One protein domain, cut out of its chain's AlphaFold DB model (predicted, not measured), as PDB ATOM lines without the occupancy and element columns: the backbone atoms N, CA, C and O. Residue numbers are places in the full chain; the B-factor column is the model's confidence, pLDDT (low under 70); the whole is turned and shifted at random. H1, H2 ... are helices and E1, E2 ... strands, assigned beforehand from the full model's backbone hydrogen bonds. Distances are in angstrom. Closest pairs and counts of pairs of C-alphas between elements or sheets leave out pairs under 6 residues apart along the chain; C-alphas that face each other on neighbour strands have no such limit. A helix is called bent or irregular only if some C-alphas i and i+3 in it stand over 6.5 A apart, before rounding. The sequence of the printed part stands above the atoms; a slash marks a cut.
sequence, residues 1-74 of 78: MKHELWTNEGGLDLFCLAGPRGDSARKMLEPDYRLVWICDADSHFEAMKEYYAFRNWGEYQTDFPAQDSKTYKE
ATOM      1  N   MET A   1     -50.327 -37.320 -25.660       95.88
ATOM      2  CA  MET A   1     -49.174 -38.268 -25.608       95.88
ATOM      3  C   MET A   1     -48.614 -38.400 -24.186       95.88
ATOM      4  O   MET A   1     -48.793 -37.490 -23.388       95.88
ATOM      5  N   LYS A   2     -47.921 -39.508 -23.856       97.69
ATOM      6  CA  LYS A   2     -47.297 -39.723 -22.530       97.69
ATOM      7  C   LYS A   2     -45.907 -39.102 -22.413       97.69
ATOM      8  O   LYS A   2     -45.097 -39.238 -23.328       97.69
ATOM      9  N   HIS A   3     -45.624 -38.519 -21.256       98.44
ATOM     10  CA  HIS A   3     -44.328 -37.991 -20.844       98.44
ATOM     11  C   HIS A   3     -43.823 -38.705 -19.597       98.44
ATOM     12  O   HIS A   3     -44.608 -39.143 -18.762       98.44
ATOM     13  N   GLU A   4     -42.508 -38.788 -19.467       98.69
ATOM     14  CA  GLU A   4     -41.807 -39.409 -18.356       98.69
ATOM     15  C   GLU A   4     -40.830 -38.414 -17.733       98.69
ATOM     16  O   GLU A   4     -40.051 -37.770 -18.441       98.69
ATOM     17  N   LEU A   5     -40.843 -38.342 -16.403       98.62
ATOM     18  CA  LEU A   5     -39.849 -37.638 -15.608       98.62
ATOM     19  C   LEU A   5     -38.895 -38.640 -14.965       98.62
ATOM     20  O   LEU A   5     -39.287 -39.438 -14.107       98.62
ATOM     21  N   TRP A   6     -37.632 -38.546 -15.351       98.50
ATOM     22  CA  TRP A   6     -36.525 -39.277 -14.758       98.50
ATOM     23  C   TRP A   6     -35.695 -38.322 -13.913       98.50
ATOM     24  O   TRP A   6     -35.390 -37.222 -14.361       98.50
ATOM     25  N   THR A   7     -35.314 -38.746 -12.714       98.25
ATOM     26  CA  THR A   7     -34.469 -37.957 -11.811       98.25
ATOM     27  C   THR A   7     -33.349 -38.822 -11.252       98.25
ATOM     28  O   THR A   7     -33.506 -40.043 -11.158       98.25
ATOM     29  N   ASN A   8     -32.231 -38.211 -10.883       97.38
ATOM     30  CA  ASN A   8     -31.107 -38.903 -10.262       97.38
ATOM     31  C   ASN A   8     -30.866 -38.444  -8.817       97.38
ATOM     32  O   ASN A   8     -31.553 -37.557  -8.311       97.38
ATOM     33  N   GLU A   9     -29.885 -39.039  -8.133       94.44
ATOM     34  CA  GLU A   9     -29.588 -38.699  -6.730       94.44
ATOM     35  C   GLU A   9     -29.114 -37.244  -6.554       94.44
ATOM     36  O   GLU A   9     -29.279 -36.659  -5.486       94.44
ATOM     37  N   GLY A  10     -28.579 -36.638  -7.619       94.19
ATOM     38  CA  GLY A  10     -28.207 -35.224  -7.672       94.19
ATOM     39  C   GLY A  10     -29.380 -34.261  -7.892       94.19
ATOM     40  O   GLY A  10     -29.163 -33.050  -7.896       94.19
ATOM     41  N   GLY A  11     -30.601 -34.769  -8.086       93.06
ATOM     42  CA  GLY A  11     -31.794 -33.965  -8.355       93.06
ATOM     43  C   GLY A  11     -31.843 -33.365  -9.763       93.06
ATOM     44  O   GLY A  11     -32.563 -32.390  -9.978       93.06
ATOM     45  N   LEU A  12     -31.071 -33.910 -10.710       96.88
ATOM     46  CA  LEU A  12     -31.138 -33.526 -12.117       96.88
ATOM     47  C   LEU A  12     -32.278 -34.260 -12.810       96.88
ATOM     48  O   LEU A  12     -32.465 -35.460 -12.607       96.88
ATOM     49  N   ASP A  13     -32.987 -33.534 -13.667       97.75
ATOM     50  CA  ASP A  13     -34.181 -34.030 -14.333       97.75
ATOM     51  C   ASP A  13     -33.987 -34.220 -15.828       97.75
ATOM     52  O   ASP A  13     -33.487 -33.344 -16.535       97.75
ATOM     53  N   LEU A  14     -34.500 -35.347 -16.315       98.12
ATOM     54  CA  LEU A  14     -34.867 -35.535 -17.706       98.12
ATOM     55  C   LEU A  14     -36.386 -35.663 -17.797       98.12
ATOM     56  O   LEU A  14     -36.960 -36.665 -17.369       98.12
ATOM     57  N   PHE A  15     -37.025 -34.686 -18.435       98.31
ATOM     58  CA  PHE A  15     -38.436 -34.751 -18.796       98.31
ATOM     59  C   PHE A  15     -38.575 -34.949 -20.308       98.31
ATOM     60  O   PHE A  15     -38.171 -34.093 -21.095       98.31
ATOM     61  N   CYS A  16     -39.088 -36.104 -20.735       97.88
ATOM     62  CA  CYS A  16     -39.115 -36.492 -22.148       97.88
ATOM     63  C   CYS A  16     -40.389 -37.259 -22.524       97.88
ATOM     64  O   CYS A  16     -41.154 -37.677 -21.659       97.88
ATOM     65  N   LEU A  17     -40.638 -37.434 -23.825       97.25
ATOM     66  CA  LEU A  17     -41.743 -38.266 -24.309       97.25
ATOM     67  C   LEU A  17     -41.503 -39.744 -23.978       97.25
ATOM     68  O   LEU A  17     -40.393 -40.251 -24.122       97.25
ATOM     69  N   ALA A  18     -42.565 -40.464 -23.629       96.75
ATOM     70  CA  ALA A  18     -42.522 -41.915 -23.536       96.75
ATOM     71  C   ALA A  18     -42.349 -42.559 -24.929       96.75
ATOM     72  O   ALA A  18     -42.716 -41.992 -25.963       96.75
ATOM     73  N   GLY A  19     -41.819 -43.785 -24.968       94.38
ATOM     74  CA  GLY A  19     -41.632 -44.539 -26.214       94.38
ATOM     75  C   GLY A  19     -40.530 -43.997 -27.145       94.38
ATOM     76  O   GLY A  19     -39.653 -43.258 -26.691       94.38
ATOM     77  N   PRO A  20     -40.558 -44.342 -28.451       95.25
ATOM     78  CA  PRO A  20     -39.435 -44.125 -29.373       95.25
ATOM     79  C   PRO A  20     -38.949 -42.679 -29.497       95.25
ATOM     80  O   PRO A  20     -37.771 -42.438 -29.750       95.25
ATOM     81  N   ARG A  21     -39.842 -41.700 -29.302       94.31
ATOM     82  CA  ARG A  21     -39.503 -40.272 -29.390       94.31
ATOM     83  C   ARG A  21     -38.634 -39.780 -28.226       94.31
ATOM     84  O   ARG A  21     -37.981 -38.756 -28.385       94.31
ATOM     85  N   GLY A  22     -38.599 -40.492 -27.096       96.69
ATOM     86  CA  GLY A  22     -37.713 -40.197 -25.961       96.69
ATOM     87  C   GLY A  22     -36.562 -41.184 -25.777       96.69
ATOM     88  O   GLY A  22     -35.720 -40.971 -24.908       96.69
ATOM     89  N   ASP A  23     -36.474 -42.245 -26.586       97.50
ATOM     90  CA  ASP A  23     -35.437 -43.277 -26.439       97.50
ATOM     91  C   ASP A  23     -34.020 -42.716 -26.543       97.50
ATOM     92  O   ASP A  23     -33.138 -43.132 -25.794       97.50
ATOM     93  N   SER A  24     -33.782 -41.778 -27.463       97.44
ATOM     94  CA  SER A  24     -32.469 -41.142 -27.605       97.44
ATOM     95  C   SER A  24     -32.077 -40.363 -26.350       97.44
ATOM     96  O   SER A  24     -30.930 -40.453 -25.928       97.44
ATOM     97  N   ALA A  25     -33.027 -39.662 -25.726       97.06
ATOM     98  CA  ALA A  25     -32.807 -38.937 -24.481       97.06
ATOM     99  C   ALA A  25     -32.539 -39.896 -23.313       97.06
ATOM    100  O   ALA A  25     -31.545 -39.743 -22.606       97.06
ATOM    101  N   ARG A  26     -33.358 -40.947 -23.166       97.50
ATOM    102  CA  ARG A  26     -33.188 -41.958 -22.109       97.50
ATOM    103  C   ARG A  26     -31.883 -42.744 -22.220       97.50
ATOM    104  O   ARG A  26     -31.312 -43.108 -21.202       97.50
ATOM    105  N   LYS A  27     -31.378 -42.985 -23.435       97.50
ATOM    106  CA  LYS A  27     -30.084 -43.660 -23.657       97.50
ATOM    107  C   LYS A  27     -28.878 -42.882 -23.128       97.50
ATOM    108  O   LYS A  27     -27.826 -43.487 -22.963       97.50
ATOM    109  N   MET A  28     -29.013 -41.574 -22.909       96.62
ATOM    110  CA  MET A  28     -27.951 -40.732 -22.350       96.62
ATOM    111  C   MET A  28     -27.985 -40.667 -20.819       96.62
ATOM    112  O   MET A  28     -27.149 -39.988 -20.233       96.62
ATOM    113  N   LEU A  29     -28.959 -41.318 -20.173       97.44
ATOM    114  CA  LEU A  29     -29.053 -41.321 -18.721       97.44
ATOM    115  C   LEU A  29     -27.975 -42.204 -18.102       97.44
ATOM    116  O   LEU A  29     -27.748 -43.337 -18.531       97.44
ATOM    117  N   GLU A  30     -27.378 -41.690 -17.037       96.94
ATOM    118  CA  GLU A  30     -26.518 -42.473 -16.164       96.94
ATOM    119  C   GLU A  30     -27.337 -43.533 -15.391       96.94
ATOM    120  O   GLU A  30     -28.552 -43.378 -15.203       96.94
ATOM    121  N   PRO A  31     -26.713 -44.631 -14.921       96.38
ATOM    122  CA  PRO A  31     -27.425 -45.740 -14.273       96.38
ATOM    123  C   PRO A  31     -28.174 -45.394 -12.976       96.38
ATOM    124  O   PRO A  31     -28.966 -46.212 -12.495       96.38
ATOM    125  N   ASP A  32     -27.904 -44.239 -12.370       97.19
ATOM    126  CA  ASP A  32     -28.531 -43.748 -11.140       97.19
ATOM    127  C   ASP A  32     -29.886 -43.064 -11.379       97.19
ATOM    128  O   ASP A  32     -30.659 -42.903 -10.435       97.19
ATOM    129  N   TYR A  33     -30.232 -42.733 -12.625       98.44
ATOM    130  CA  TYR A  33     -31.547 -42.186 -12.942       98.44
ATOM    131  C   TYR A  33     -32.676 -43.193 -12.681       98.44
ATOM    132  O   TYR A  33     -32.573 -44.401 -12.939       98.44
ATOM    133  N   ARG A  34     -33.802 -42.678 -12.188       98.19
ATOM    134  CA  ARG A  34     -35.029 -43.431 -11.911       98.19
ATOM    135  C   ARG A  34     -36.233 -42.683 -12.458       98.19
ATOM    136  O   ARG A  34     -36.318 -41.464 -12.340       98.19
ATOM    137  N   LEU A  35     -37.175 -43.429 -13.024       98.12
ATOM    138  CA  LEU A  35     -38.477 -42.904 -13.413       98.12
ATOM    139  C   LEU A  35     -39.283 -42.601 -12.149       98.12
ATOM    140  O   LEU A  35     -39.534 -43.507 -11.355       98.12
ATOM    141  N   VAL A  36     -39.681 -41.345 -11.963       98.12
ATOM    142  CA  VAL A  36     -40.394 -40.901 -10.754       98.12
ATOM    143  C   VAL A  36     -41.815 -40.447 -11.027       98.12
ATOM    144  O   VAL A  36     -42.634 -40.445 -10.109       98.12
ATOM    145  N   TRP A  37     -42.133 -40.082 -12.269       98.50
ATOM    146  CA  TRP A  37     -43.462 -39.602 -12.617       98.50
ATOM    147  C   TRP A  37     -43.756 -39.736 -14.113       98.50
ATOM    148  O   TRP A  37     -42.848 -39.742 -14.944       98.50
ATOM    149  N   ILE A  38     -45.040 -39.875 -14.439       98.44
ATOM    150  CA  ILE A  38     -45.563 -39.985 -15.801       98.44
ATOM    151  C   ILE A  38     -46.824 -39.127 -15.874       98.44
ATOM    152  O   ILE A  38     -47.655 -39.190 -14.966       98.44
ATOM    153  N   CYS A  39     -47.000 -38.391 -16.966       98.31
ATOM    154  CA  CYS A  39     -48.237 -37.670 -17.249       98.31
ATOM    155  C   CYS A  39     -48.654 -37.816 -18.714       98.31
ATOM    156  O   CYS A  39     -47.849 -38.168 -19.577       98.31
ATOM    157  N   ASP A  40     -49.927 -37.553 -18.987       98.19
ATOM    158  CA  ASP A  40     -50.451 -37.382 -20.339       98.19
ATOM    159  C   ASP A  40     -50.577 -35.877 -20.619       98.19
ATOM    160  O   ASP A  40     -50.980 -35.117 -19.741       98.19
ATOM    161  N   ALA A  41     -50.201 -35.446 -21.822       97.75
ATOM    162  CA  ALA A  41     -50.324 -34.060 -22.272       97.75
ATOM    163  C   ALA A  41     -50.565 -34.006 -23.783       97.75
ATOM    164  O   ALA A  41     -50.032 -34.843 -24.524       97.75
ATOM    165  N   ASP A  42     -51.321 -33.015 -24.255       97.50
ATOM    166  CA  ASP A  42     -51.641 -32.901 -25.678       97.50
ATOM    167  C   ASP A  42     -50.643 -32.027 -26.434       97.50
ATOM    168  O   ASP A  42     -50.569 -32.126 -27.654       97.50
ATOM    169  N   SER A  43     -49.828 -31.231 -25.739       97.69
ATOM    170  CA  SER A  43     -48.795 -30.366 -26.325       97.69
ATOM    171  C   SER A  43     -47.549 -30.261 -25.437       97.69
ATOM    172  O   SER A  43     -47.572 -30.629 -24.260       97.69
ATOM    173  N   HIS A  44     -46.457 -29.710 -25.984       96.69
ATOM    174  CA  HIS A  44     -45.242 -29.446 -25.201       96.69
ATOM    175  C   HIS A  44     -45.513 -28.463 -24.059       96.69
ATOM    176  O   HIS A  44     -45.070 -28.690 -22.934       96.69
ATOM    177  N   PHE A  45     -46.281 -27.408 -24.333       98.06
ATOM    178  CA  PHE A  45     -46.638 -26.406 -23.338       98.06
ATOM    179  C   PHE A  45     -47.420 -27.012 -22.168       98.06
ATOM    180  O   PHE A  45     -47.129 -26.721 -21.009       98.06
ATOM    181  N   GLU A  46     -48.380 -27.896 -22.446       98.25
ATOM    182  CA  GLU A  46     -49.104 -28.613 -21.393       98.25
ATOM    183  C   GLU A  46     -48.200 -29.532 -20.582       98.25
ATOM    184  O   GLU A  46     -48.233 -29.469 -19.356       98.25
ATOM    185  N   ALA A  47     -47.339 -30.307 -21.241       98.25
ATOM    186  CA  ALA A  47     -46.398 -31.177 -20.546       98.25
ATOM    187  C   ALA A  47     -45.495 -30.380 -19.584       98.25
ATOM    188  O   ALA A  47     -45.275 -30.796 -18.448       98.25
ATOM    189  N   MET A  48     -45.004 -29.213 -20.011       98.31
ATOM    190  CA  MET A  48     -44.155 -28.352 -19.185       98.31
ATOM    191  C   MET A  48     -44.901 -27.720 -18.006       98.31
ATOM    192  O   MET A  48     -44.330 -27.630 -16.918       98.31
ATOM    193  N   LYS A  49     -46.174 -27.336 -18.174       98.31
ATOM    194  CA  LYS A  49     -47.020 -26.879 -17.055       98.31
ATOM    195  C   LYS A  49     -47.201 -27.975 -16.005       98.31
ATOM    196  O   LYS A  49     -46.998 -27.710 -14.823       98.31
ATOM    197  N   GLU A  50     -47.540 -29.190 -16.432       98.44
ATOM    198  CA  GLU A  50     -47.720 -30.334 -15.530       98.44
ATOM    199  C   GLU A  50     -46.410 -30.664 -14.792       98.44
ATOM    200  O   GLU A  50     -46.403 -30.879 -13.580       98.44
ATOM    201  N   TYR A  51     -45.275 -30.618 -15.492       98.50
ATOM    202  CA  TYR A  51     -43.956 -30.809 -14.892       98.50
ATOM    203  C   TYR A  51     -43.608 -29.734 -13.846       98.50
ATOM    204  O   TYR A  51     -43.172 -30.064 -12.740       98.50
ATOM    205  N   TYR A  52     -43.847 -28.455 -14.149       98.44
ATOM    206  CA  TYR A  52     -43.629 -27.355 -13.203       98.44
ATOM    207  C   TYR A  52     -44.525 -27.472 -11.967       98.44
ATOM    208  O   TYR A  52     -44.063 -27.233 -10.847       98.44
ATOM    209  N   ALA A  53     -45.781 -27.886 -12.156       98.00
ATOM    210  CA  ALA A  53     -46.705 -28.157 -11.065       98.00
ATOM    211  C   ALA A  53     -46.212 -29.322 -10.190       98.00
ATOM    212  O   ALA A  53     -46.164 -29.183  -8.968       98.00
ATOM    213  N   PHE A  54     -45.758 -30.427 -10.797       97.75
ATOM    214  CA  PHE A  54     -45.191 -31.573 -10.078       97.75
ATOM    215  C   PHE A  54     -43.971 -31.185  -9.229       97.75
ATOM    216  O   PHE A  54     -43.833 -31.631  -8.089       97.75
ATOM    217  N   ARG A  55     -43.096 -30.319  -9.755       97.12
ATOM    218  CA  ARG A  55     -41.918 -29.811  -9.034       97.12
ATOM    219  C   ARG A  55     -42.200 -28.642  -8.090       97.12
ATOM    220  O   ARG A  55     -41.296 -28.231  -7.363       97.12
ATOM    221  N   ASN A  56     -43.433 -28.137  -8.059       97.31
ATOM    222  CA  ASN A  56     -43.830 -26.959  -7.291       97.31
ATOM    223  C   ASN A  56     -42.946 -25.727  -7.593       97.31
ATOM    224  O   ASN A  56     -42.536 -24.996  -6.691       97.31
ATOM    225  N   TRP A  57     -42.632 -25.507  -8.874       97.06
ATOM    226  CA  TRP A  57     -41.818 -24.375  -9.346       97.06
ATOM    227  C   TRP A  57     -42.641 -23.143  -9.746       97.06
ATOM    228  O   TRP A  57     -42.077 -22.128 -10.151       97.06
ATOM    229  N   GLY A  58     -43.965 -23.211  -9.605       96.56
ATOM    230  CA  GLY A  58     -44.886 -22.158 -10.021       96.56
ATOM    231  C   GLY A  58     -45.389 -22.356 -11.449       96.56
ATOM    232  O   GLY A  58     -45.433 -23.474 -11.954       96.56
ATOM    233  N   GLU A  59     -45.816 -21.270 -12.086       95.81
ATOM    234  CA  GLU A  59     -46.405 -21.316 -13.424       95.81
ATOM    235  C   GLU A  59     -45.319 -21.363 -14.506       95.81
ATOM    236  O   GLU A  59     -44.416 -20.526 -14.539       95.81
ATOM    237  N   TYR A  60     -45.424 -22.330 -15.417       97.69
ATOM    238  CA  TYR A  60     -44.565 -22.381 -16.594       97.69
ATOM    239  C   TYR A  60     -44.966 -21.301 -17.604       97.69
ATOM    240  O   TYR A  60     -46.144 -21.162 -17.932       97.69
ATOM    241  N   GLN A  61     -43.982 -20.570 -18.127       96.38
ATOM    242  CA  GLN A  61     -44.151 -19.587 -19.198       96.38
ATOM    243  C   GLN A  61     -43.231 -19.948 -20.368       96.38
ATOM    244  O   GLN A  61     -42.156 -20.513 -20.164       96.38
ATOM    245  N   THR A  62     -43.643 -19.603 -21.587       96.19
ATOM    246  CA  THR A  62     -42.845 -19.787 -22.806       96.19
ATOM    247  C   THR A  62     -42.811 -18.506 -23.631       96.19
ATOM    248  O   THR A  62     -43.811 -17.793 -23.730       96.19
ATOM    249  N   ASP A  63     -41.677 -18.258 -24.281       97.69
ATOM    250  CA  ASP A  63     -41.513 -17.191 -25.270       97.69
ATOM    251  C   ASP A  63     -42.108 -17.566 -26.646       97.69
ATOM    252  O   ASP A  63     -42.253 -16.709 -27.520       97.69
ATOM    253  N   PHE A  64     -42.492 -18.837 -26.852       96.56
ATOM    254  CA  PHE A  64     -42.988 -19.370 -28.129       96.56
ATOM    255  C   PHE A  64     -44.378 -20.030 -28.021       96.56
ATOM    256  O   PHE A  64     -44.572 -21.161 -28.483       96.56
ATOM    257  N   PRO A  65     -45.403 -19.332 -27.493       95.69
ATOM    258  CA  PRO A  65     -46.701 -19.935 -27.178       95.69
ATOM    259  C   PRO A  65     -47.396 -20.563 -28.393       95.69
ATOM    260  O   PRO A  65     -48.022 -21.612 -28.265       95.69
ATOM    261  N   ALA A  66     -47.254 -19.973 -29.584       95.69
ATOM    262  CA  ALA A  66     -47.860 -20.496 -30.811       95.69
ATOM    263  C   ALA A  66     -47.232 -21.813 -31.298       95.69
ATOM    264  O   ALA A  66     -47.893 -22.582 -31.991       95.69
ATOM    265  N   GLN A  67     -45.959 -22.063 -30.984       95.56
ATOM    266  CA  GLN A  67     -45.288 -23.312 -31.334       95.56
ATOM    267  C   GLN A  67     -45.540 -24.368 -30.261       95.56
ATOM    268  O   GLN A  67     -45.937 -25.483 -30.589       95.56
ATOM    269  N   ASP A  68     -45.351 -24.004 -28.994       96.56
ATOM    270  CA  ASP A  68     -45.362 -24.964 -27.891       96.56
ATOM    271  C   ASP A  68     -46.770 -25.449 -27.545       96.56
ATOM    272  O   ASP A  68     -46.924 -26.553 -27.021       96.56
ATOM    273  N   SER A  69     -47.793 -24.656 -27.877       97.25
ATOM    274  CA  SER A  69     -49.199 -25.033 -27.700       97.25
ATOM    275  C   SER A  69     -49.758 -25.860 -28.859       97.25
ATOM    276  O   SER A  69     -50.907 -26.287 -28.777       97.25
ATOM    277  N   LYS A  70     -48.995 -26.097 -29.941       97.94
ATOM    278  CA  LYS A  70     -49.447 -27.025 -30.987       97.94
ATOM    279  C   LYS A  70     -49.581 -28.411 -30.392       97.94
ATOM    280  O   LYS A  70     -48.638 -28.934 -29.791       97.94
ATOM    281  N   THR A  71     -50.739 -29.013 -30.603       97.94
ATOM    282  CA  THR A  71     -50.969 -30.367 -30.137       97.94
ATOM    283  C   THR A  71     -50.102 -31.354 -30.909       97.94
ATOM    284  O   THR A  71     -49.791 -31.173 -32.089       97.94
ATOM    285  N   TYR A  72     -49.744 -32.459 -30.270       96.19
ATOM    286  CA  TYR A  72     -49.044 -33.556 -30.924       96.19
ATOM    287  C   TYR A  72     -49.835 -34.112 -32.108       96.19
ATOM    288  O   TYR A  72     -49.243 -34.489 -33.119       96.19
ATOM    289  N   LYS A  73     -51.169 -34.063 -32.042       96.44
ATOM    290  CA  LYS A  73     -52.051 -34.381 -33.163       96.44
ATOM    291  C   LYS A  73     -51.856 -33.436 -34.352       96.44
ATOM    292  O   LYS A  73     -51.715 -33.908 -35.476       96.44
ATOM    293  N   GLU A  74     -51.804 -32.123 -34.130       96.75
ATOM    294  CA  GLU A  74     -51.518 -31.143 -35.194       96.75
ATOM    295  C   GLU A  74     -50.116 -31.314 -35.791       96.75
ATOM    296  O   GLU A  74     -49.896 -31.007 -36.961       96.75
TER     297      GLU A  74
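AT A GLANCE: This is residues 1 to 74 of the 78 residues of an uncharacterized protein of Enterobacter agglomerans (UniProt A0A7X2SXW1). A three-stranded antiparallel sheet, ordered E2, E1, E3, has helix H2 slantwise over one face and H1 over E2 on the other; H3 packs on H2's first residues. The printed part has 74 residues, in order E1 E2 H1 E3 H2 H3, class mixed. It is compact, radius of gyration of the C-alphas 12.6 A, spans 36 by 29 by 19 A.

IN THESE COORDINATES: Find C-alpha 2 at (-47.297, -39.723, -22.530), beginning E1, residues 2 to 7. Next come E2, 13 to 17, and H1, 20 to 26, irregular, C-alphas 21 and 24 being 7.3 A apart. E3, 34 to 40, spans 18.6 A; H2, 44 to 55, 16.5 A. H3, 65 to 68, ends at (-45.362, -24.964, -27.891).

HOW THE PARTS SIT: In hairpin E1 and E2, find N 4 and O 16, 2.8 A apart; beside E3, N 5 and O 37, 2.8 A. E2, H1, E3 form a split strand-helix-strand unit, E1 between its strands, crossover right-handed. H2's height over the sheet is 9.4 A, H1's 7.7 A. H2 and H3 only just touch, with 3 pairs of C-alphas within 8 A, closest Phe 45 and Asp 68, 4.9 A, H2 with residues 44 to 45 alone. Within hydrogen-bond range are every O i to N i+4 pair in H2, but 1 of 3 in H1, with 3 of 4 O i to N i+3; H3 is too short.

THE WHOLE: The farthest C-alphas, Glu 9 and Glu 74, are 36.7 A apart. The printed part has no cut, no link is long, and no printed residue is under 70 in pLDDT.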